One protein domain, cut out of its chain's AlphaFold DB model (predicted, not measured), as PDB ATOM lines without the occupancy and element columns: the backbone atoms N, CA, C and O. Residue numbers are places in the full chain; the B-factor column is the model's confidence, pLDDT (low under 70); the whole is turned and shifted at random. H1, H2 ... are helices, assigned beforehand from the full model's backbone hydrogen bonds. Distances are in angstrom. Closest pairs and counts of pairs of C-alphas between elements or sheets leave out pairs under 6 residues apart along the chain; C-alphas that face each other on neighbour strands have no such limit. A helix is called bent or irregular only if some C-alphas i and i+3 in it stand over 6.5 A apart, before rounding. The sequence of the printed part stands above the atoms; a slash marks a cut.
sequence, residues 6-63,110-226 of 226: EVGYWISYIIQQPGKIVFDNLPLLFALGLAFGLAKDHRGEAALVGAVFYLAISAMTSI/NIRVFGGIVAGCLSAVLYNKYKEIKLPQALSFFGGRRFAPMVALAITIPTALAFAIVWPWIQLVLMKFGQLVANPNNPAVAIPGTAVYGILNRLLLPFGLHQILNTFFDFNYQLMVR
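This is residues 6 to 63 and 110 to 226 of the 226 residues of a protein of Spiroplasma endosymbiont of Danaus chrysippus (UniProt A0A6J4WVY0). Two helical lobes stand end to end, joined by the long bent helix H5: one is an up-and-down bundle of H2, H3, H4 and the arm H5a, and the other is a loose triangle of the arm H5b, H6 and H7. From the start of H2, H1 sticks out as an arm with residues 6 to 22. The printed part has 175 residues, with seven named helices, H1 to H7 in chain order, and no named strand; the class is all helix. The whole is loose, with a radius of gyration of the C-alphas of 20.4 A, and elongated, spanning 70 by 43 by 29 A.

The longest helix, H5, residues 144 to 182, is the hub, touching 4 other helices. By its hydrogen bonds it was assigned as one helix, but it is bent: C-alphas 165 and 168 are 6.6 A apart. Its arms H5a, residues 144 to 165, and H5b, residues 168 to 182, stand at a steep tilt of 55 degrees. H3, residues 43 to 61, touches H5a the same way at a shallow tilt of 31 degrees, the closest C-alphas being those of Ile 57 and Ala 160, 5.4 A apart. H4, residues 112 to 130, touches H5a with residues 123 to 130 alone, and the two form a helical hairpin; their closest C-alphas, Tyr 127 and Ala 148, are 5.2 A apart. H2, residues 26 to 38, touches H4 the same way at a shallow tilt of 27 degrees, with C-alphas Ala 31 and Gly 120 closest at 3.9 A. H6, residues 187 to 204, touches H5b at a steep tilt of 49 degrees, opposite ways, through C-alphas Val 181 and Gly 193, 5.1 A apart. H7, residues 210 to 224, forms a helical hairpin with H6; C-alphas Leu 204 and His 210 are closest at 5.0 A. H1, residues 6 to 24, and H2 meet only through their link. Every O i to N i+4 pair is within hydrogen-bond range in H2, H3, H4, H5b and H7, against 12 of 15 in H1, 13 of 18 in H5a and 12 of 14 in H6.

H5a measures 33.2 A from C-alpha 144 at (14.534, 99.031, 149.432), and H5b 20.6 A. H4 measures 27.0 A, H3 26.9 A, H6 25.5 A, H7 21.5 A and H2 17.9 A. H1, 25.0 A, begins at C-alpha 6 (64.625, 108.944, 174.198) and is only just irregular, with C-alphas 15 and 18 6.6 A apart. H7 ends at C-alpha 224 (69.547, 104.496, 146.763).

The C-alphas farthest apart, Gln 137 and Pro 187, are 70.4 A apart. Residues 64 to 109 are not printed; C-alphas 63 and 110 are 10.2 A apart across the cut. The link from H4 to H5 is long. The mean pLDDT of the printed part is 72.8; 67 residues are under 70, among them 171 to 195 and 206 to 226.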
ATOM      1  N   GLU A   6      65.858 109.740 174.123       68.06
ATOM      2  CA  GLU A   6      64.625 108.944 174.198       68.06
ATOM      3  C   GLU A   6      63.395 109.833 174.380       68.06
ATOM      4  O   GLU A   6      62.416 109.675 173.663       68.06
ATOM      5  N   VAL A   7      63.455 110.837 175.261       74.75
ATOM      6  CA  VAL A   7      62.314 111.733 175.512       74.75
ATOM      7  C   VAL A   7      61.961 112.552 174.266       74.75
ATOM      8  O   VAL A   7      60.787 112.670 173.926       74.75
ATOM      9  N   GLY A   8      62.959 113.060 173.535       77.50
ATOM     10  CA  GLY A   8      62.738 113.763 172.266       77.50
ATOM     11  C   GLY A   8      62.142 112.858 171.183       77.50
ATOM     12  O   GLY A   8      61.216 113.268 170.482       77.50
ATOM     13  N   TYR A   9      62.611 111.609 171.094       79.75
ATOM     14  CA  TYR A   9      62.036 110.597 170.207       79.75
ATOM     15  C   TYR A   9      60.586 110.276 170.582       79.75
ATOM     16  O   TYR A   9      59.726 110.288 169.708       79.75
ATOM     17  N   TRP A  10      60.286 110.072 171.867       81.75
ATOM     18  CA  TRP A  10      58.932 109.796 172.349       81.75
ATOM     19  C   TRP A  10      57.981 110.975 172.122       81.75
ATOM     20  O   TRP A  10      56.862 110.759 171.666       81.75
ATOM     21  N   ILE A  11      58.418 112.217 172.355       82.69
ATOM     22  CA  ILE A  11      57.619 113.422 172.062       82.69
ATOM     23  C   ILE A  11      57.335 113.518 170.560       82.69
ATOM     24  O   ILE A  11      56.186 113.684 170.152       82.69
ATOM     25  N   SER A  12      58.367 113.361 169.731       79.31
ATOM     26  CA  SER A  12      58.229 113.352 168.275       79.31
ATOM     27  C   SER A  12      57.298 112.230 167.802       79.31
ATOM     28  O   SER A  12      56.437 112.455 166.956       79.31
ATOM     29  N   TYR A  13      57.419 111.036 168.379       81.06
ATOM     30  CA  TYR A  13      56.584 109.881 168.068       81.06
ATOM     31  C   TYR A  13      55.118 110.135 168.443       81.06
ATOM     32  O   TYR A  13      54.238 109.968 167.604       81.06
ATOM     33  N   ILE A  14      54.840 110.621 169.655       86.44
ATOM     34  CA  ILE A  14      53.475 110.925 170.120       86.44
ATOM     35  C   ILE A  14      52.810 111.997 169.245       86.44
ATOM     36  O   ILE A  14      51.616 111.898 168.973       86.44
ATOM     37  N   ILE A  15      53.563 112.992 168.770       86.31
ATOM     38  CA  ILE A  15      53.032 114.047 167.892       86.31
ATOM     39  C   ILE A  15      52.817 113.535 166.458       86.31
ATOM     40  O   ILE A  15      51.822 113.882 165.822       86.31
ATOM     41  N   GLN A  16      53.719 112.700 165.930       82.94
ATOM     42  CA  GLN A  16      53.637 112.216 164.547       82.94
ATOM     43  C   GLN A  16      52.597 111.106 164.350       82.94
ATOM     44  O   GLN A  16      51.972 111.043 163.288       82.94
ATOM     45  N   GLN A  17      52.381 110.242 165.347       83.31
ATOM     46  CA  GLN A  17      51.498 109.076 165.219       83.31
ATOM     47  C   GLN A  17      50.043 109.429 164.850       83.31
ATOM     48  O   GLN A  17      49.531 108.858 163.883       83.31
ATOM     49  N   PRO A  18      49.369 110.397 165.505       82.88
ATOM     50  CA  PRO A  18      48.012 110.792 165.124       82.88
ATOM     51  C   PRO A  18      47.924 111.320 163.689       82.88
ATOM     52  O   PRO A  18      46.979 110.999 162.970       82.88
ATOM     53  N   GLY A  19      48.923 112.096 163.251       77.56
ATOM     54  CA  GLY A  19      48.990 112.597 161.878       77.56
ATOM     55  C   GLY A  19      49.134 111.457 160.871       77.56
ATOM     56  O   GLY A  19      48.396 111.397 159.888       77.56
ATOM     57  N   LYS A  20      50.028 110.506 161.158       75.38
ATOM     58  CA  LYS A  20      50.276 109.333 160.317       75.38
ATOM     59  C   LYS A  20      49.014 108.494 160.093       75.38
ATOM     60  O   LYS A  20      48.741 108.121 158.955       75.38
ATOM     61  N   ILE A  21      48.199 108.272 161.127       80.31
ATOM     62  CA  ILE A  21      46.965 107.470 161.030       80.31
ATOM     63  C   ILE A  21      45.987 108.040 159.993       80.31
ATOM     64  O   ILE A  21      45.367 107.276 159.249       80.31
ATOM     65  N   VAL A  22      45.848 109.368 159.915       79.25
ATOM     66  CA  VAL A  22      44.938 110.018 158.955       79.25
ATOM     67  C   VAL A  22      45.419 109.816 157.521       79.25
ATOM     68  O   VAL A  22      44.610 109.518 156.644       79.25
ATOM     69  N   PHE A  23      46.726 109.934 157.274       75.56
ATOM     70  CA  PHE A  23      47.298 109.712 155.945       75.56
ATOM     71  C   PHE A  23      47.283 108.234 155.542       75.56
ATOM     72  O   PHE A  23      46.971 107.919 154.394       75.56
ATOM     73  N   ASP A  24      47.525 107.328 156.490       76.50
ATOM     74  CA  ASP A  24      47.464 105.883 156.256       76.50
ATOM     75  C   ASP A  24      46.026 105.429 155.918       76.50
ATOM     76  O   ASP A  24      45.833 104.528 155.102       76.50
ATOM     77  N   ASN A  25      45.005 106.108 156.462       82.81
ATOM     78  CA  ASN A  25      43.583 105.853 156.184       82.81
ATOM     79  C   ASN A  25      42.950 106.843 155.190       82.81
ATOM     80  O   ASN A  25      41.737 106.812 154.967       82.81
ATOM     81  N   LEU A  26      43.751 107.689 154.537       83.31
ATOM     82  CA  LEU A  26      43.279 108.635 153.524       83.31
ATOM     83  C   LEU A  26      42.404 107.968 152.441       83.31
ATOM     84  O   LEU A  26      41.366 108.533 152.095       83.31
ATOM     85  N   PRO A  27      42.726 106.758 151.944       84.38
ATOM     86  CA  PRO A  27      41.861 106.042 151.005       84.38
ATOM     87  C   PRO A  27      40.434 105.797 151.503       84.38
ATOM     88  O   PRO A  27      39.473 105.989 150.757       84.38
ATOM     89  N   LEU A  28      40.293 105.405 152.771       86.56
ATOM     90  CA  LEU A  28      39.001 105.152 153.403       86.56
ATOM     91  C   LEU A  28      38.204 106.456 153.518       86.56
ATOM     92  O   LEU A  28      37.008 106.479 153.232       86.56
ATOM     93  N   LEU A  29      38.879 107.554 153.875       87.62
ATOM     94  CA  LEU A  29      38.273 108.884 153.930       87.62
ATOM     95  C   LEU A  29      37.800 109.356 152.549       87.62
ATOM     96  O   LEU A  29      36.709 109.914 152.445       87.62
ATOM     97  N   PHE A  30      38.561 109.085 151.484       87.19
ATOM     98  CA  PHE A  30      38.125 109.363 150.112       87.19
ATOM     99  C   PHE A  30      36.903 108.534 149.714       87.19
ATOM    100  O   PHE A  30      35.963 109.090 149.145       87.19
ATOM    101  N   ALA A  31      36.877 107.237 150.041       88.75
ATOM    102  CA  ALA A  31      35.724 106.380 149.765       88.75
ATOM    103  C   ALA A  31      34.458 106.889 150.463       88.75
ATOM    104  O   ALA A  31      33.410 107.029 149.832       88.75
ATOM    105  N   LEU A  32      34.579 107.221 151.750       90.44
ATOM    106  CA  LEU A  32      33.495 107.762 152.561       90.44
ATOM    107  C   LEU A  32      33.014 109.121 152.025       90.44
ATOM    108  O   LEU A  32      31.816 109.320 151.825       90.44
ATOM    109  N   GLY A  33      33.943 110.044 151.762       88.25
ATOM    110  CA  GLY A  33      33.643 111.403 151.312       88.25
ATOM    111  C   GLY A  33      33.012 111.456 149.923       88.25
ATOM    112  O   GLY A  33      32.035 112.175 149.718       88.25
ATOM    113  N   LEU A  34      33.512 110.657 148.975       89.62
ATOM    114  CA  LEU A  34      32.938 110.577 147.629       89.62
ATOM    115  C   LEU A  34      31.574 109.895 147.635       89.62
ATOM    116  O   LEU A  34      30.658 110.381 146.972       89.62
ATOM    117  N   ALA A  35      31.406 108.828 148.419       88.12
ATOM    118  CA  ALA A  35      30.106 108.188 148.570       88.12
ATOM    119  C   ALA A  35      29.072 109.146 149.187       88.12
ATOM    120  O   ALA A  35      27.948 109.238 148.699       88.12
ATOM    121  N   PHE A  36      29.470 109.918 150.203       89.56
ATOM    122  CA  PHE A  36      28.623 110.939 150.819       89.56
ATOM    123  C   PHE A  36      28.279 112.082 149.850       89.56
ATOM    124  O   PHE A  36      27.127 112.511 149.785       89.56
ATOM    125  N   GLY A  37      29.266 112.585 149.102       87.94
ATOM    126  CA  GLY A  37      29.111 113.736 148.207       87.94
ATOM    127  C   GLY A  37      28.302 113.438 146.943       87.94
ATOM    128  O   GLY A  37      27.574 114.306 146.464       87.94
ATOM    129  N   LEU A  38      28.395 112.214 146.418       87.56
ATOM    130  CA  LEU A  38      27.692 111.783 145.203       87.56
ATOM    131  C   LEU A  38      26.313 111.155 145.487       87.56
ATOM    132  O   LEU A  38      25.539 110.903 144.557       87.56
ATOM    133  N   ALA A  39      25.981 110.896 146.753       85.94
ATOM    134  CA  ALA A  39      24.671 110.390 147.145       85.94
ATOM    135  C   ALA A  39      23.607 111.494 147.089       85.94
ATOM    136  O   ALA A  39      23.740 112.556 147.705       85.94
ATOM    137  N   LYS A  40      22.514 111.228 146.366       79.06
ATOM    138  CA  LYS A  40      21.402 112.184 146.234       79.06
ATOM    139  C   LYS A  40      20.554 112.253 147.506       79.06
ATOM    140  O   LYS A  40      20.200 113.345 147.932       79.06
ATOM    141  N   ASP A  41      20.323 111.104 148.141       76.94
ATOM    142  CA  ASP A  41      19.531 110.955 149.366       76.94
ATOM    143  C   ASP A  41      20.276 110.101 150.392       76.94
ATOM    144  O   ASP A  41      21.138 109.310 150.017       76.94
ATOM    145  N   HIS A  42      19.917 110.230 151.678       76.62
ATOM    146  CA  HIS A  42      20.418 109.365 152.761       76.62
ATOM    147  C   HIS A  42      21.951 109.215 152.756       76.62
ATOM    148  O   HIS A  42      22.509 108.121 152.854       76.62
ATOM    149  N   ARG A  43      22.640 110.359 152.660       80.38
ATOM    150  CA  ARG A  43      24.096 110.452 152.455       80.38
ATOM    151  C   ARG A  43      24.920 109.665 153.483       80.38
ATOM    152  O   ARG A  43      25.983 109.158 153.144       80.38
ATOM    153  N   GLY A  44      24.417 109.520 154.712       83.00
ATOM    154  CA  GLY A  44      25.061 108.721 155.761       83.00
ATOM    155  C   GLY A  44      25.069 107.211 155.487       83.00
ATOM    156  O   GLY A  44      26.071 106.551 155.745       83.00
ATOM    157  N   GLU A  45      23.998 106.661 154.911       81.88
ATOM    158  CA  GLU A  45      23.943 105.239 154.546       81.88
ATOM    159  C   GLU A  45      24.872 104.949 153.363       81.88
ATOM    160  O   GLU A  45      25.650 104.000 153.409       81.88
ATOM    161  N   ALA A  46      24.858 105.805 152.336       83.88
ATOM    162  CA  ALA A  46      25.756 105.683 151.187       83.88
ATOM    163  C   ALA A  46      27.239 105.762 151.595       83.88
ATOM    164  O   ALA A  46      28.059 104.983 151.107       83.88
ATOM    165  N   ALA A  47      27.574 106.651 152.536       88.06
ATOM    166  CA  ALA A  47      28.914 106.770 153.103       88.06
ATOM    167  C   ALA A  47      29.380 105.474 153.785       88.06
ATOM    168  O   ALA A  47      30.484 105.000 153.511       88.06
ATOM    169  N   LEU A  48      28.524 104.861 154.612       86.50
ATOM    170  CA  LEU A  48      28.814 103.571 155.249       86.50
ATOM    171  C   LEU A  48      29.013 102.460 154.214       86.50
ATOM    172  O   LEU A  48      29.955 101.679 154.332       86.50
ATOM    173  N   VAL A  49      28.185 102.423 153.165       84.75
ATOM    174  CA  VAL A  49      28.361 101.466 152.061       84.75
ATOM    175  C   VAL A  49      29.697 101.690 151.354       84.75
ATOM    176  O   VAL A  49      30.397 100.722 151.080       84.75
ATOM    177  N   GLY A  50      30.098 102.943 151.116       85.12
ATOM    178  CA  GLY A  50      31.385 103.274 150.493       85.12
ATOM    179  C   GLY A  50      32.586 102.827 151.324       85.12
ATOM    180  O   GLY A  50      33.524 102.245 150.779       85.12
ATOM    181  N   ALA A  51      32.528 103.023 152.643       86.81
ATOM    182  CA  ALA A  51      33.559 102.554 153.564       86.81
ATOM    183  C   ALA A  51      33.661 101.021 153.578       86.81
ATOM    184  O   ALA A  51      34.751 100.478 153.415       86.81
ATOM    185  N   VAL A  52      32.533 100.312 153.708       84.69
ATOM    186  CA  VAL A  52      32.507  98.838 153.704       84.69
ATOM    187  C   VAL A  52      32.975  98.280 152.358       84.69
ATOM    188  O   VAL A  52      33.725  97.309 152.325       84.69
ATOM    189  N   PHE A  53      32.586  98.908 151.249       82.94
ATOM    190  CA  PHE A  53      32.995  98.506 149.905       82.94
ATOM    191  C   PHE A  53      34.505  98.688 149.694       82.94
ATOM    192  O   PHE A  53      35.159  97.778 149.189       82.94
ATOM    193  N   TYR A  54      35.085  99.803 150.160       84.19
ATOM    194  CA  TYR A  54      36.539  99.990 150.158       84.19
ATOM    195  C   TYR A  54      37.251  98.944 151.021       84.19
ATOM    196  O   TYR A  54      38.197  98.326 150.544       84.19
ATOM    197  N   LEU A  55      36.772  98.699 152.246       82.19
ATOM    198  CA  LEU A  55      37.349  97.689 153.138       82.19
ATOM    199  C   LEU A  55      37.280  96.279 152.539       82.19
ATOM    200  O   LEU A  55      38.209  95.492 152.700       82.19
ATOM    201  N   ALA A  56      36.205  95.962 151.820       80.00
ATOM    202  CA  ALA A  56      36.055  94.689 151.133       80.00
ATOM    203  C   ALA A  56      37.024  94.570 149.940       80.00
ATOM    204  O   ALA A  56      37.679  93.541 149.797       80.00
ATOM    205  N   ILE A  57      37.189  95.626 149.129       75.56
ATOM    206  CA  ILE A  57      38.191  95.650 148.045       75.56
ATOM    207  C   ILE A  57      39.604  95.533 148.623       75.56
ATOM    208  O   ILE A  57      40.412  94.758 148.104       75.56
ATOM    209  N   SER A  58      39.909  96.271 149.696       72.69
ATOM    210  CA  SER A  58      41.222  96.210 150.334       72.69
ATOM    211  C   SER A  58      41.471  94.821 150.901       72.69
ATOM    212  O   SER A  58      42.486  94.239 150.562       72.69
ATOM    213  N   ALA A  59      40.524  94.223 151.630       70.25
ATOM    214  CA  ALA A  59      40.675  92.874 152.181       70.25
ATOM    215  C   ALA A  59      40.908  91.806 151.099       70.25
ATOM    216  O   ALA A  59      41.720  90.906 151.292       70.25
ATOM    217  N   MET A  60      40.252  91.924 149.939       64.12
ATOM    218  CA  MET A  60      40.468  91.008 148.811       64.12
ATOM    219  C   MET A  60      41.820  91.207 148.108       64.12
ATOM    220  O   MET A  60      42.275  90.307 147.404       64.12
ATOM    221  N   THR A  61      42.459  92.367 148.291       61.88
ATOM    222  CA  THR A  61      43.691  92.747 147.582       61.88
ATOM    223  C   THR A  61      44.922  92.879 148.495       61.88
ATOM    224  O   THR A  61      46.035  92.990 147.992       61.88
ATOM    225  N   SER A  62      44.770  92.891 149.825       53.31
ATOM    226  CA  SER A  62      45.832  93.273 150.775       53.31
ATOM    227  C   SER A  62      46.318  92.156 151.695       53.31
ATOM    228  O   SER A  62      47.040  92.444 152.644       53.31
ATOM    229  N   ILE A  63      45.909  90.910 151.479       48.91
ATOM    230  CA  ILE A  63      46.295  89.795 152.346       48.91
ATOM    231  C   ILE A  63      47.164  88.849 151.526       48.91
ATOM    232  O   ILE A  63      46.776  88.417 150.439       48.91
ATOM    233  N   ASN A 110      49.374  98.609 147.959       56.31
ATOM    234  CA  ASN A 110      48.169  99.138 148.576       56.31
ATOM    235  C   ASN A 110      47.488 100.024 147.527       56.31
ATOM    236  O   ASN A 110      48.069 101.013 147.083       56.31
ATOM    237  N   ILE A 111      46.270  99.670 147.093       62.66
ATOM    238  CA  ILE A 111      45.506 100.415 146.068       62.66
ATOM    239  C   ILE A 111      45.265 101.892 146.497       62.66
ATOM    240  O   ILE A 111      44.860 102.729 145.682       62.66
ATOM    241  N   ARG A 112      45.604 102.246 147.750       73.12
ATOM    242  CA  ARG A 112      45.691 103.612 148.282       73.12
ATOM    243  C   ARG A 112      44.459 104.419 147.852       73.12
ATOM    244  O   ARG A 112      43.341 103.911 147.795       73.12
ATOM    245  N   VAL A 113      44.653 105.703 147.577       75.81
ATOM    246  CA  VAL A 113      43.591 106.672 147.322       75.81
ATOM    247  C   VAL A 113      42.769 106.301 146.088       75.81
ATOM    248  O   VAL A 113      41.567 106.540 146.071       75.81
ATOM    249  N   PHE A 114      43.370 105.655 145.085       78.69
ATOM    250  CA  PHE A 114      42.672 105.309 143.848       78.69
ATOM    251  C   PHE A 114      41.544 104.288 144.070       78.69
ATOM    252  O   PHE A 114      40.433 104.480 143.577       78.69
ATOM    253  N   GLY A 115      41.771 103.260 144.888       78.38
ATOM    254  CA  GLY A 115      40.705 102.318 145.263       78.38
ATOM    255  C   GLY A 115      39.658 102.958 146.144       78.38
ATOM    256  O   GLY A 115      38.487 102.635 145.997       78.38
ATOM    257  N   GLY A 116      40.056 103.912 146.989       82.94
ATOM    258  CA  GLY A 116      39.117 104.742 147.737       82.94
ATOM    259  C   GLY A 116      38.174 105.513 146.813       82.94
ATOM    260  O   GLY A 116      36.958 105.474 146.986       82.94
ATOM    261  N   ILE A 117      38.719 106.146 145.771       85.19
ATOM    262  CA  ILE A 117      37.945 106.913 144.786       85.19
ATOM    263  C   ILE A 117      36.967 106.023 144.022       85.19
ATOM    264  O   ILE A 117      35.777 106.339 143.929       85.19
ATOM    265  N   VAL A 118      37.453 104.901 143.489       85.81
ATOM    266  CA  VAL A 118      36.614 103.970 142.726       85.81
ATOM    267  C   VAL A 118      35.544 103.349 143.623       85.81
ATOM    268  O   VAL A 118      34.381 103.287 143.222       85.81
ATOM    269  N   ALA A 119      35.900 102.980 144.855       85.50
ATOM    270  CA  ALA A 119      34.964 102.448 145.836       85.50
ATOM    271  C   ALA A 119      33.853 103.444 146.197       85.50
ATOM    272  O   ALA A 119      32.674 103.085 146.190       85.50
ATOM    273  N   GLY A 120      34.212 104.702 146.462       86.69
ATOM    274  CA  GLY A 120      33.256 105.753 146.803       86.69
ATOM    275  C   GLY A 120      32.309 106.095 145.650       86.69
ATOM    276  O   GLY A 120      31.098 106.207 145.851       86.69
ATOM    277  N   CYS A 121      32.838 106.192 144.426       88.00
ATOM    278  CA  CYS A 121      32.039 106.471 143.233       88.00
ATOM    279  C   CYS A 121      31.072 105.321 142.906       88.00
ATOM    280  O   CYS A 121      29.874 105.554 142.728       88.00
ATOM    281  N   LEU A 122      31.559 104.073 142.891       84.69
ATOM    282  CA  LEU A 122      30.717 102.900 142.639       84.69
ATOM    283  C   LEU A 122      29.639 102.746 143.710       84.69
ATOM    284  O   LEU A 122      28.476 102.553 143.364       84.69
ATOM    285  N   SER A 123      29.988 102.906 144.989       83.50
ATOM    286  CA  SER A 123      29.015 102.871 146.083       83.50
ATOM    287  C   SER A 123      27.897 103.901 145.889       83.50
ATOM    288  O   SER A 123      26.722 103.547 145.968       83.50
ATOM    289  N   ALA A 124      28.229 105.150 145.542       84.88
ATOM    290  CA  ALA A 124      27.222 106.181 145.294       84.88
ATOM    291  C   ALA A 124      26.322 105.858 144.093       84.88
ATOM    292  O   ALA A 124      25.106 106.047 144.160       84.88
ATOM    293  N   VAL A 125      26.892 105.350 142.995       85.31
ATOM    294  CA  VAL A 125      26.120 104.938 141.812       85.31
ATOM    295  C   VAL A 125      25.167 103.798 142.160       85.31
ATOM    296  O   VAL A 125      23.989 103.843 141.796       85.31
ATOM    297  N   LEU A 126      25.645 102.800 142.901       81.88
ATOM    298  CA  LEU A 126      24.837 101.664 143.331       81.88
ATOM    299  C   LEU A 126      23.743 102.088 144.306       81.88
ATOM    300  O   LEU A 126      22.588 101.708 144.134       81.88
ATOM    301  N   TYR A 127      24.071 102.938 145.271       81.19
ATOM    302  CA  TYR A 127      23.095 103.467 146.211       81.19
ATOM    303  C   TYR A 127      21.999 104.257 145.486       81.19
ATOM    304  O   TYR A 127      20.813 103.997 145.669       81.19
ATOM    305  N   ASN A 128      22.377 105.152 144.570       80.12
ATOM    306  CA  ASN A 128      21.423 105.957 143.808       80.12
ATOM    307  C   ASN A 128      20.541 105.115 142.865       80.12
ATOM    308  O   ASN A 128      19.388 105.482 142.640       80.12
ATOM    309  N   LYS A 129      21.061 104.006 142.315       78.50
ATOM    310  CA  LYS A 129      20.343 103.145 141.358       78.50
ATOM    311  C   LYS A 129      19.472 102.077 142.027       78.50
ATOM    312  O   LYS A 129      18.387 101.793 141.531       78.50
ATOM    313  N   TYR A 130      19.933 101.474 143.123       74.75
ATOM    314  CA  TYR A 130      19.309 100.284 143.719       74.75
ATOM    315  C   TYR A 130      18.474 100.577 144.985       74.75
ATOM    316  O   TYR A 130      17.840  99.662 145.506       74.75
ATOM    317  N   LYS A 131      18.396 101.838 145.451       66.75
ATOM    318  CA  LYS A 131      17.653 102.238 146.671       66.75
ATOM    319  C   LYS A 131      16.144 101.943 146.672       66.75
ATOM    320  O   LYS A 131      15.557 101.827 147.746       66.75
ATOM    321  N   GLU A 132      15.508 101.838 145.505       65.00
ATOM    322  CA  GLU A 132      14.040 101.751 145.365       65.00
ATOM    323  C   GLU A 132      13.544 100.430 144.753       65.00
ATOM    324  O   GLU A 132      12.355 100.273 144.472       65.00
ATOM    325  N   ILE A 133      14.427  99.445 144.571       70.69
ATOM    326  CA  ILE A 133      14.037  98.161 143.980       70.69
ATOM    327  C   ILE A 133      13.239  97.335 144.995       70.69
ATOM    328  O   ILE A 133      13.681  97.074 146.119       70.69
ATOM    329  N   LYS A 134      12.048  96.902 144.572       61.72
ATOM    330  CA  LYS A 134      11.194  95.965 145.306       61.72
ATOM    331  C   LYS A 134      11.505  94.543 144.836       61.72
ATOM    332  O   LYS A 134      11.348  94.235 143.658       61.72
ATOM    333  N   LEU A 135      11.972  93.700 145.753       68.94
ATOM    334  CA  LEU A 135      12.285  92.293 145.486       68.94
ATOM    335  C   LEU A 135      11.034  91.402 145.632       68.94
ATOM    336  O   LEU A 135      10.113  91.774 146.366       68.94
ATOM    337  N   PRO A 136      10.990  90.231 144.960       70.19
ATOM    338  CA  PRO A 136       9.897  89.264 145.081       70.19
ATOM    339  C   PRO A 136       9.730  88.758 146.524       70.19
ATOM    340  O   PRO A 136      10.655  88.822 147.332       70.19
ATOM    341  N   GLN A 137       8.545  88.232 146.843       67.62
ATOM    342  CA  GLN A 137       8.046  88.006 148.211       67.62
ATOM    343  C   GLN A 137       8.990  87.188 149.125       67.62
ATOM    344  O   GLN A 137       9.029  87.439 150.324       67.62
ATOM    345  N   ALA A 138       9.817  86.293 148.568       71.06
ATOM    346  CA  ALA A 138      10.821  85.514 149.308       71.06
ATOM    347  C   ALA A 138      12.085  86.306 149.731       71.06
ATOM    348  O   ALA A 138      12.726  85.955 150.716       71.06
ATOM    349  N   LEU A 139      12.447  87.383 149.020       67.25
ATOM    350  CA  LEU A 139      13.622  88.242 149.282       67.25
ATOM    351  C   LEU A 139      13.229  89.669 149.704       67.25
ATOM    352  O   LEU A 139      14.083  90.548 149.820       67.25
ATOM    353  N   SER A 140      11.942  89.906 149.978       68.12
ATOM    354  CA  SER A 140      11.403  91.209 150.393       68.12
ATOM    355  C   SER A 140      12.077  91.780 151.650       68.12
ATOM    356  O   SER A 140      12.049  92.993 151.846       68.12
ATOM    357  N   PHE A 141      12.708  90.940 152.482       70.06
ATOM    358  CA  PHE A 141      13.495  91.369 153.646       70.06
ATOM    359  C   PHE A 141      14.703  92.248 153.267       70.06
ATOM    360  O   PHE A 141      15.103  93.120 154.038       70.06
ATOM    361  N   PHE A 142      15.249  92.062 152.061       68.06
ATOM    362  CA  PHE A 142      16.353  92.857 151.518       68.06
ATOM    363  C   PHE A 142      15.886  93.979 150.584       68.06
ATOM    364  O   PHE A 142      16.726  94.643 149.990       68.06
ATOM    365  N   GLY A 143      14.577  94.196 150.430       64.75
ATOM    366  CA  GLY A 143      14.032  95.230 149.549       64.75
ATOM    367  C   GLY A 143      14.284  96.657 150.053       64.75
ATOM    368  O   GLY A 143      14.397  96.914 151.254       64.75
ATOM    369  N   GLY A 144      14.343  97.611 149.122       72.19
ATOM    370  CA  GLY A 144      14.534  99.031 149.432       72.19
ATOM    371  C   GLY A 144      15.970  99.393 149.836       72.19
ATOM    372  O   GLY A 144      16.941  98.917 149.256       72.19
ATOM    373  N   ARG A 145      16.124 100.250 150.853       68.25
ATOM    374  CA  ARG A 145      17.405 100.898 151.220       68.25
ATOM    375  C   ARG A 145      18.510  99.944 151.701       68.25
ATOM    376  O   ARG A 145      19.689 100.232 151.525       68.25
ATOM    377  N   ARG A 146      18.148  98.780 152.252       76.94
ATOM    378  CA  ARG A 146      19.105  97.749 152.715       76.94
ATOM    379  C   ARG A 146      19.671  96.895 151.578       76.94
ATOM    380  O   ARG A 146      20.640  96.170 151.788       76.94
ATOM    381  N   PHE A 147      19.093  97.000 150.381       76.88
ATOM    382  CA  PHE A 147      19.563  96.281 149.203       76.88
ATOM    383  C   PHE A 147      20.906  96.813 148.699       76.88
ATOM    384  O   PHE A 147      21.763  96.043 148.272       76.88
ATOM    385  N   ALA A 148      21.108  98.132 148.782       75.19
ATOM    386  CA  ALA A 148      22.296  98.799 148.259       75.19
ATOM    387  C   ALA A 148      23.622  98.261 148.852       75.19
ATOM    388  O   ALA A 148      24.504  97.930 148.058       75.19
ATOM    389  N   PRO A 149      23.771  98.073 150.182       76.00
ATOM    390  CA  PRO A 149      24.952  97.418 150.751       76.00
ATOM    391  C   PRO A 149      25.191  95.988 150.240       76.00
ATOM    392  O   PRO A 149      26.332  95.612 149.986       76.00
ATOM    393  N   MET A 150      24.134  95.189 150.061       80.44
ATOM    394  CA  MET A 150      24.260  93.798 149.600       80.44
ATOM    395  C   MET A 150      24.731  93.719 148.148       80.44
ATOM    396  O   MET A 150      25.606  92.921 147.811       80.44
ATOM    397  N   VAL A 151      24.193  94.590 147.291       81.00
ATOM    398  CA  VAL A 151      24.631  94.710 145.895       81.00
ATOM    399  C   VAL A 151      26.061  95.236 145.817       81.00
ATOM    400  O   VAL A 151      26.842  94.739 145.008       81.00
ATOM    401  N   ALA A 152      26.428  96.192 146.675       80.69
ATOM    402  CA  ALA A 152      27.804  96.657 146.777       80.69
ATOM    403  C   ALA A 152      28.743  95.487 147.102       80.69
ATOM    404  O   ALA A 152      29.656  95.235 146.331       80.69
ATOM    405  N   LEU A 153      28.472  94.677 148.128       81.50
ATOM    406  CA  LEU A 153      29.312  93.509 148.440       81.50
ATOM    407  C   LEU A 153      29.438  92.515 147.273       81.50
ATOM    408  O   LEU A 153      30.530  92.010 147.014       81.50
ATOM    409  N   ALA A 154      28.356  92.272 146.529       84.81
ATOM    410  CA  ALA A 154      28.400  91.414 145.345       84.81
ATOM    411  C   ALA A 154      29.277  91.999 144.221       84.81
ATOM    412  O   ALA A 154      29.961  91.256 143.520       84.81
ATOM    413  N   ILE A 155      29.289  93.325 144.062       84.25
ATOM    414  CA  ILE A 155      30.079  94.040 143.046       84.25
ATOM    415  C   ILE A 155      31.540  94.219 143.477       84.25
ATOM    416  O   ILE A 155      32.410  94.405 142.621       84.25
ATOM    417  N   THR A 156      31.851  94.079 144.766       81.69
ATOM    418  CA  THR A 156      33.232  94.101 145.261       81.69
ATOM    419  C   THR A 156      34.051  93.004 144.594       81.69
ATOM    420  O   THR A 156      35.164  93.269 144.159       81.69
ATOM    421  N   ILE A 157      33.489  91.803 144.433       81.94
ATOM    422  CA  ILE A 157      34.185  90.641 143.868       81.94
ATOM    423  C   ILE A 157      34.700  90.903 142.439       81.94
ATOM    424  O   ILE A 157      35.911  90.811 142.221       81.94
ATOM    425  N   PRO A 158      33.849  91.265 141.455       84.19
ATOM    426  CA  PRO A 158      34.328  91.563 140.107       84.19
ATOM    427  C   PRO A 158      35.208  92.816 140.067       84.19
ATOM    428  O   PRO A 158      36.154  92.867 139.283       84.19
ATOM    429  N   THR A 159      34.944  93.811 140.922       81.19
ATOM    430  CA  THR A 159      35.755  95.035 140.983       81.19
ATOM    431  C   THR A 159      37.171  94.728 141.476       81.19
ATOM    432  O   THR A 159      38.141  95.128 140.837       81.19
ATOM    433  N   ALA A 160      37.306  93.960 142.558       75.69
ATOM    434  CA  ALA A 160      38.587  93.513 143.094       75.69
ATOM    435  C   ALA A 160      39.353  92.653 142.077       75.69
ATOM    436  O   ALA A 160      40.556  92.833 141.913       75.69
ATOM    437  N   LEU A 161      38.660  91.788 141.327       78.06
ATOM    438  CA  LEU A 161      39.277  91.005 140.253       78.06
ATOM    439  C   LEU A 161      39.810  91.891 139.113       78.06
ATOM    440  O   LEU A 161      40.926  91.687 138.639       78.06
ATOM    441  N   ALA A 162      39.045  92.900 138.689       81.69
ATOM    442  CA  ALA A 162      39.498  93.852 137.676       81.69
ATOM    443  C   ALA A 162      40.741  94.627 138.147       81.69
ATOM    444  O   ALA A 162      41.712  94.763 137.401       81.69
ATOM    445  N   PHE A 163      40.746  95.069 139.407       74.62
ATOM    446  CA  PHE A 163      41.909  95.700 140.027       74.62
ATOM    447  C   PHE A 163      43.119  94.766 140.084       74.62
ATOM    448  O   PHE A 163      44.207  95.172 139.687       74.62
ATOM    449  N   ALA A 164      42.928  93.512 140.491       71.19
ATOM    450  CA  ALA A 164      43.975  92.495 140.534       71.19
ATOM    451  C   ALA A 164      44.657  92.271 139.171       71.19
ATOM    452  O   ALA A 164      45.851  91.984 139.126       71.19
ATOM    453  N   ILE A 165      43.923  92.420 138.064       73.19
ATOM    454  CA  ILE A 165      44.464  92.246 136.708       73.19
ATOM    455  C   ILE A 165      45.139  93.520 136.204       73.19
ATOM    456  O   ILE A 165      46.212  93.439 135.618       73.19
ATOM    457  N   VAL A 166      44.518  94.687 136.394       75.50
ATOM    458  CA  VAL A 166      44.956  95.950 135.774       75.50
ATOM    459  C   VAL A 166      46.074  96.627 136.567       75.50
ATOM    460  O   VAL A 166      47.024  97.159 135.988       75.50
ATOM    461  N   TRP A 167      45.985  96.603 137.895       72.81
ATOM    462  CA  TRP A 167      46.882  97.339 138.785       72.81
ATOM    463  C   TRP A 167      48.371  96.921 138.708       72.81
ATOM    464  O   TRP A 167      49.215  97.820 138.689       72.81
ATOM    465  N   PRO A 168      48.739  95.628 138.552       69.94
ATOM    466  CA  PRO A 168      50.144  95.215 138.436       69.94
ATOM    467  C   PRO A 168      50.865  95.832 137.226       69.94
ATOM    468  O   PRO A 168      52.040  96.190 137.302       69.94
ATOM    469  N   TRP A 169      50.161  96.003 136.101       69.81
ATOM    470  CA  TRP A 169      50.731  96.617 134.897       69.81
ATOM    471  C   TRP A 169      51.012  98.102 135.096       69.81
ATOM    472  O   TRP A 169      52.073  98.591 134.708       69.81
ATOM    473  N   ILE A 170      50.080  98.810 135.739       70.50
ATOM    474  CA  ILE A 170      50.253 100.224 136.091       70.50
ATOM    475  C   ILE A 170      51.463 100.375 137.022       70.50
ATOM    476  O   ILE A 170      52.289 101.266 136.817       70.50
ATOM    477  N   GLN A 171      51.621  99.468 137.987       65.56
ATOM    478  CA  GLN A 171      52.770  99.463 138.886       65.56
ATOM    479  C   GLN A 171      54.095  99.237 138.153       65.56
ATOM    480  O   GLN A 171      55.039  99.982 138.398       65.56
ATOM    481  N   LEU A 172      54.184  98.276 137.228       67.06
ATOM    482  CA  LEU A 172      55.407  98.078 136.438       67.06
ATOM    483  C   LEU A 172      55.827  99.333 135.679       67.06
ATOM    484  O   LEU A 172      57.013  99.660 135.622       67.06
ATOM    485  N   VAL A 173      54.856 100.020 135.076       69.69
ATOM    486  CA  VAL A 173      55.107 101.268 134.353       69.69
ATOM    487  C   VAL A 173      55.632 102.335 135.313       69.69
ATOM    488  O   VAL A 173      56.632 102.983 135.007       69.69
ATOM    489  N   LEU A 174      55.020 102.470 136.493       68.62
ATOM    490  CA  LEU A 174      55.459 103.409 137.529       68.62
ATOM    491  C   LEU A 174      56.849 103.071 138.082       68.62
ATOM    492  O   LEU A 174      57.655 103.976 138.263       68.62
ATOM    493  N   MET A 175      57.160 101.794 138.307       65.19
ATOM    494  CA  MET A 175      58.474 101.347 138.782       65.19
ATOM    495  C   MET A 175      59.566 101.625 137.749       65.19
ATOM    496  O   MET A 175      60.599 102.197 138.091       65.19
ATOM    497  N   LYS A 176      59.322 101.297 136.473       66.69
ATOM    498  CA  LYS A 176      60.253 101.617 135.380       66.69
ATOM    499  C   LYS A 176      60.446 103.122 135.236       66.69
ATOM    500  O   LYS A 176      61.572 103.576 135.073       66.69
ATOM    501  N   PHE A 177      59.370 103.901 135.338       67.00
ATOM    502  CA  PHE A 177      59.449 105.359 135.335       67.00
ATOM    503  C   PHE A 177      60.258 105.885 136.533       67.00
ATOM    504  O   PHE A 177      61.150 106.705 136.345       67.00
ATOM    505  N   GLY A 178      60.021 105.369 137.741       63.38
ATOM    506  CA  GLY A 178      60.758 105.742 138.950       63.38
ATOM    507  C   GLY A 178      62.256 105.451 138.847       63.38
ATOM    508  O   GLY A 178      63.067 106.329 139.123       63.38
ATOM    509  N   GLN A 179      62.631 104.268 138.356       64.25
ATOM    510  CA  GLN A 179      64.031 103.896 138.124       64.25
ATOM    511  C   GLN A 179      64.696 104.751 137.036       64.25
ATOM    512  O   GLN A 179      65.863 105.111 137.172       64.25
ATOM    513  N   LEU A 180      63.964 105.119 135.975       64.56
ATOM    514  CA  LEU A 180      64.463 106.028 134.935       64.56
ATOM    515  C   LEU A 180      64.716 107.445 135.468       64.56
ATOM    516  O   LEU A 180      65.664 108.092 135.031       64.56
ATOM    517  N   VAL A 181      63.894 107.916 136.410       62.03
ATOM    518  CA  VAL A 181      64.054 109.232 137.053       62.03
ATOM    519  C   VAL A 181      65.147 109.209 138.129       62.03
ATOM    520  O   VAL A 181      65.829 110.213 138.312       62.03
ATOM    521  N   ALA A 182      65.338 108.081 138.820       56.25
ATOM    522  CA  ALA A 182      66.295 107.951 139.919       56.25
ATOM    523  C   ALA A 182      67.738 107.633 139.479       56.25
ATOM    524  O   ALA A 182      68.648 107.791 140.282       56.25
ATOM    525  N   ASN A 183      67.990 107.184 138.242       58.56
ATOM    526  CA  ASN A 183      69.308 106.664 137.851       58.56
ATOM    527  C   ASN A 183      70.414 107.759 137.823       58.56
ATOM    528  O   ASN A 183      70.356 108.647 136.966       58.56
ATOM    529  N   PRO A 184      71.464 107.689 138.674       55.09
ATOM    530  CA  PRO A 184      72.500 108.729 138.788       55.09
ATOM    531  C   PRO A 184      73.469 108.801 137.597       55.09
ATOM    532  O   PRO A 184      74.201 109.776 137.449       55.09
ATOM    533  N   ASN A 185      73.488 107.777 136.736       56.25
ATOM    534  CA  ASN A 185      74.534 107.591 135.725       56.25
ATOM    535  C   ASN A 185      74.252 108.262 134.362       56.25
ATOM    536  O   ASN A 185      75.118 108.227 133.493       56.25
ATOM    537  N   ASN A 186      73.077 108.875 134.150       54.41
ATOM    538  CA  ASN A 186      72.735 109.584 132.904       54.41
ATOM    539  C   ASN A 186      72.002 110.923 133.175       54.41
ATOM    540  O   ASN A 186      70.767 110.974 133.168       54.41
ATOM    541  N   PRO A 187      72.728 112.046 133.343       55.53
ATOM    542  CA  PRO A 187      72.135 113.362 133.624       55.53
ATOM    543  C   PRO A 187      71.235 113.917 132.499       55.53
ATOM    544  O   PRO A 187      70.461 114.841 132.735       55.53
ATOM    545  N   ALA A 188      71.268 113.335 131.292       53.75
ATOM    546  CA  ALA A 188      70.421 113.739 130.165       53.75
ATOM    547  C   ALA A 188      68.942 113.312 130.295       53.75
ATOM    548  O   ALA A 188      68.076 113.939 129.688       53.75
ATOM    549  N   VAL A 189      68.633 112.278 131.092       54.41
ATOM    550  CA  VAL A 189      67.253 111.789 131.322       54.41
ATOM    551  C   VAL A 189      66.694 112.168 132.697       54.41
ATOM    552  O   VAL A 189      65.479 112.300 132.840       54.41
ATOM    553  N   ALA A 190      67.553 112.443 133.684       55.09
ATOM    554  CA  ALA A 190      67.136 112.850 135.030       55.09
ATOM    555  C   ALA A 190      66.455 114.237 135.062       55.09
ATOM    556  O   ALA A 190      65.459 114.440 135.760       55.09
ATOM    557  N   ILE A 191      66.940 115.195 134.263       56.53
ATOM    558  CA  ILE A 191      66.393 116.563 134.189       56.53
ATOM    559  C   ILE A 191      64.993 116.595 133.533       56.53
ATOM    560  O   ILE A 191      64.068 117.144 134.135       56.53
ATOM    561  N   PRO A 192      64.757 115.986 132.351       63.75
ATOM    562  CA  PRO A 192      63.401 115.903 131.804       63.75
ATOM    563  C   PRO A 192      62.489 114.984 132.632       63.75
ATOM    564  O   PRO A 192      61.298 115.264 132.748       63.75
ATOM    565  N   GLY A 193      63.024 113.934 133.264       61.72
ATOM    566  CA  GLY A 193      62.264 113.037 134.141       61.72
ATOM    567  C   GLY A 193      61.705 113.731 135.388       61.72
ATOM    568  O   GLY A 193      60.524 113.584 135.704       61.72
ATOM    569  N   THR A 194      62.514 114.559 136.053       64.50
ATOM    570  CA  THR A 194      62.073 115.384 137.194       64.50
ATOM    571  C   THR A 194      61.099 116.494 136.778       64.50
ATOM    572  O   THR A 194      60.155 116.786 137.515       64.50
ATOM    573  N   ALA A 195      61.241 117.066 135.575       68.75
ATOM    574  CA  ALA A 195      60.282 118.030 135.030       68.75
ATOM    575  C   ALA A 195      58.911 117.391 134.731       68.75
ATOM    576  O   ALA A 195      57.873 117.924 135.131       68.75
ATOM    577  N   VAL A 196      58.895 116.218 134.087       71.25
ATOM    578  CA  VAL A 196      57.669 115.440 133.840       71.25
ATOM    579  C   VAL A 196      57.029 115.011 135.160       71.25
ATOM    580  O   VAL A 196      55.814 115.131 135.307       71.25
ATOM    581  N   TYR A 197      57.831 114.605 136.149       64.88
ATOM    582  CA  TYR A 197      57.356 114.331 137.506       64.88
ATOM    583  C   TYR A 197      56.690 115.555 138.138       64.88
ATOM    584  O   TYR A 197      55.586 115.435 138.655       64.88
ATOM    585  N   GLY A 198      57.308 116.739 138.074       67.69
ATOM    586  CA  GLY A 198      56.727 117.965 138.627       67.69
ATOM    587  C   GLY A 198      55.380 118.320 137.988       67.69
ATOM    588  O   GLY A 198      54.442 118.711 138.686       67.69
ATOM    589  N   ILE A 199      55.258 118.116 136.673       77.38
ATOM    590  CA  ILE A 199      54.006 118.315 135.931       77.38
ATOM    591  C   ILE A 199      52.960 117.280 136.351       77.38
ATOM    592  O   ILE A 199      51.841 117.663 136.694       77.38
ATOM    593  N   LEU A 200      53.313 115.991 136.386       70.94
ATOM    594  CA  LEU A 200      52.410 114.937 136.849       70.94
ATOM    595  C   LEU A 200      51.964 115.193 138.288       70.94
ATOM    596  O   LEU A 200      50.768 115.183 138.562       70.94
ATOM    597  N   ASN A 201      52.896 115.494 139.190       71.69
ATOM    598  CA  ASN A 201      52.606 115.782 140.587       71.69
ATOM    599  C   ASN A 201      51.572 116.909 140.704       71.69
ATOM    600  O   ASN A 201      50.587 116.770 141.426       71.69
ATOM    601  N   ARG A 202      51.715 117.978 139.905       78.56
ATOM    602  CA  ARG A 202      50.765 119.098 139.880       78.56
ATOM    603  C   ARG A 202      49.410 118.738 139.257       78.56
ATOM    604  O   ARG A 202      48.390 119.229 139.729       78.56
ATOM    605  N   LEU A 203      49.382 117.862 138.251       78.75
ATOM    606  CA  LEU A 203      48.147 117.330 137.652       78.75
ATOM    607  C   LEU A 203      47.410 116.349 138.576       78.75
ATOM    608  O   LEU A 203      46.192 116.230 138.493       78.75
ATOM    609  N   LEU A 204      48.133 115.667 139.465       75.19
ATOM    610  CA  LEU A 204      47.606 114.686 140.418       75.19
ATOM    611  C   LEU A 204      47.166 115.322 141.752       75.19
ATOM    612  O   LEU A 204      46.484 114.662 142.540       75.19
ATOM    613  N   LEU A 205      47.493 116.602 141.992       74.44
ATOM    614  CA  LEU A 205      46.978 117.399 143.116       74.44
ATOM    615  C   LEU A 205      45.439 117.421 143.192       74.44
ATOM    616  O   LEU A 205      44.925 117.043 144.246       74.44
ATOM    617  N   PRO A 206      44.680 117.792 142.134       69.12
ATOM    618  CA  PRO A 206      43.214 117.870 142.201       69.12
ATOM    619  C   PRO A 206      42.535 116.516 142.430       69.12
ATOM    620  O   PRO A 206      41.418 116.471 142.934       69.12
ATOM    621  N   PHE A 207      43.205 115.413 142.094       67.50
ATOM    622  CA  PHE A 207      42.671 114.069 142.302       67.50
ATOM    623  C   PHE A 207      43.093 113.460 143.650       67.50
ATOM    624  O   PHE A 207      42.616 112.389 144.007       67.50
ATOM    625  N   GLY A 208      43.989 114.102 144.409       62.53
ATOM    626  CA  GLY A 208      44.522 113.554 145.665       62.53
ATOM    627  C   GLY A 208      45.522 112.399 145.485       62.53
ATOM    628  O   GLY A 208      46.032 111.872 146.471       62.53
ATOM    629  N   LEU A 209      45.859 112.029 144.243       66.31
ATOM    630  CA  LEU A 209      46.798 110.944 143.929       66.31
ATOM    631  C   LEU A 209      48.277 111.348 144.087       66.31
ATOM    632  O   LEU A 209      49.145 110.484 144.007       66.31
ATOM    633  N   HIS A 210      48.593 112.621 144.341       68.81
ATOM    634  CA  HIS A 210      49.977 113.089 144.544       68.81
ATOM    635  C   HIS A 210      50.725 112.320 145.658       68.81
ATOM    636  O   HIS A 210      51.932 112.104 145.578       68.81
ATOM    637  N   GLN A 211      49.996 111.824 146.664       64.88
ATOM    638  CA  GLN A 211      50.517 110.975 147.743       64.88
ATOM    639  C   GLN A 211      51.161 109.682 147.225       64.88
ATOM    640  O   GLN A 211      52.091 109.164 147.833       64.88
ATOM    641  N   ILE A 212      50.665 109.141 146.110       62.94
ATOM    642  CA  ILE A 212      51.197 107.932 145.479       62.94
ATOM    643  C   ILE A 212      52.593 108.230 144.913       62.94
ATOM    644  O   ILE A 212      53.538 107.516 145.232       62.94
ATOM    645  N   LEU A 213      52.738 109.328 144.165       60.81
ATOM    646  CA  LEU A 213      54.009 109.752 143.564       60.81
ATOM    647  C   LEU A 213      55.078 110.069 144.620       60.81
ATOM    648  O   LEU A 213      56.197 109.574 144.509       60.81
ATOM    649  N   ASN A 214      54.709 110.823 145.664       64.25
ATOM    650  CA  ASN A 214      55.629 111.161 146.754       64.25
ATOM    651  C   ASN A 214      56.112 109.906 147.491       64.25
ATOM    652  O   ASN A 214      57.308 109.729 147.687       64.25
ATOM    653  N   THR A 215      55.198 108.991 147.840       60.91
ATOM    654  CA  THR A 215      55.566 107.739 148.515       60.91
ATOM    655  C   THR A 215      56.476 106.868 147.639       60.91
ATOM    656  O   THR A 215      57.479 106.366 148.136       60.91
ATOM    657  N   PHE A 216      56.201 106.726 146.338       58.16
ATOM    658  CA  PHE A 216      57.076 105.972 145.428       58.16
ATOM    659  C   PHE A 216      58.477 106.582 145.285       58.16
ATOM    660  O   PHE A 216      59.453 105.841 145.170       58.16
ATOM    661  N   PHE A 217      58.594 107.911 145.263       56.12
ATOM    662  CA  PHE A 217      59.894 108.570 145.151       56.12
ATOM    663  C   PHE A 217      60.704 108.442 146.443       56.12
ATOM    664  O   PHE A 217      61.871 108.067 146.376       56.12
ATOM    665  N   ASP A 218      60.076 108.633 147.606       54.12
ATOM    666  CA  ASP A 218      60.719 108.401 148.905       54.12
ATOM    667  C   ASP A 218      61.193 106.947 149.046       54.12
ATOM    668  O   ASP A 218      62.298 106.707 149.530       54.12
ATOM    669  N   PHE A 219      60.413 105.971 148.559       53.16
ATOM    670  CA  PHE A 219      60.829 104.564 148.522       53.16
ATOM    671  C   PHE A 219      62.044 104.324 147.612       53.16
ATOM    672  O   PHE A 219      62.985 103.648 148.023       53.16
ATOM    673  N   ASN A 220      62.065 104.893 146.400       49.91
ATOM    674  CA  ASN A 220      63.221 104.774 145.499       49.91
ATOM    675  C   ASN A 220      64.463 105.488 146.055       49.91
ATOM    676  O   ASN A 220      65.574 104.984 145.921       49.91
ATOM    677  N   TYR A 221      64.283 106.633 146.713       49.19
ATOM    678  CA  TYR A 221      65.366 107.367 147.361       49.19
ATOM    679  C   TYR A 221      65.950 106.580 148.544       49.19
ATOM    680  O   TYR A 221      67.166 106.467 148.665       49.19
ATOM    681  N   GLN A 222      65.111 105.952 149.376       44.53
ATOM    682  CA  GLN A 222      65.575 105.104 150.483       44.53
ATOM    683  C   GLN A 222      66.369 103.872 150.021       44.53
ATOM    684  O   GLN A 222      67.302 103.472 150.713       44.53
ATOM    685  N   LEU A 223      66.042 103.306 148.856       46.59
ATOM    686  CA  LEU A 223      66.798 102.205 148.241       46.59
ATOM    687  C   LEU A 223      68.141 102.646 147.635       46.59
ATOM    688  O   LEU A 223      68.986 101.798 147.384       46.59
ATOM    689  N   MET A 224      68.332 103.943 147.377       37.91
ATOM    690  CA  MET A 224      69.547 104.496 146.763       37.91
ATOM    691  C   MET A 224      70.537 105.079 147.785       37.91
ATOM    692  O   MET A 224      71.714 105.240 147.473       37.91
ATOM    693  N   VAL A 225      70.062 105.429 148.985       35.22
ATOM    694  CA  VAL A 225      70.862 106.041 150.069       35.22
ATOM    695  C   VAL A 225      71.328 105.008 151.113       35.22
ATOM    696  O   VAL A 225      72.092 105.348 152.017       35.22
ATOM    697  N   ARG A 226      70.893 103.751 150.991       34.69
ATOM    698  CA  ARG A 226      71.419 102.602 151.743       34.69
ATOM    699  C   ARG A 226      72.392 101.807 150.891       34.69
ATOM    700  O   ARG A 226      73.363 101.307 151.493       34.69
TER     701      ARG A 226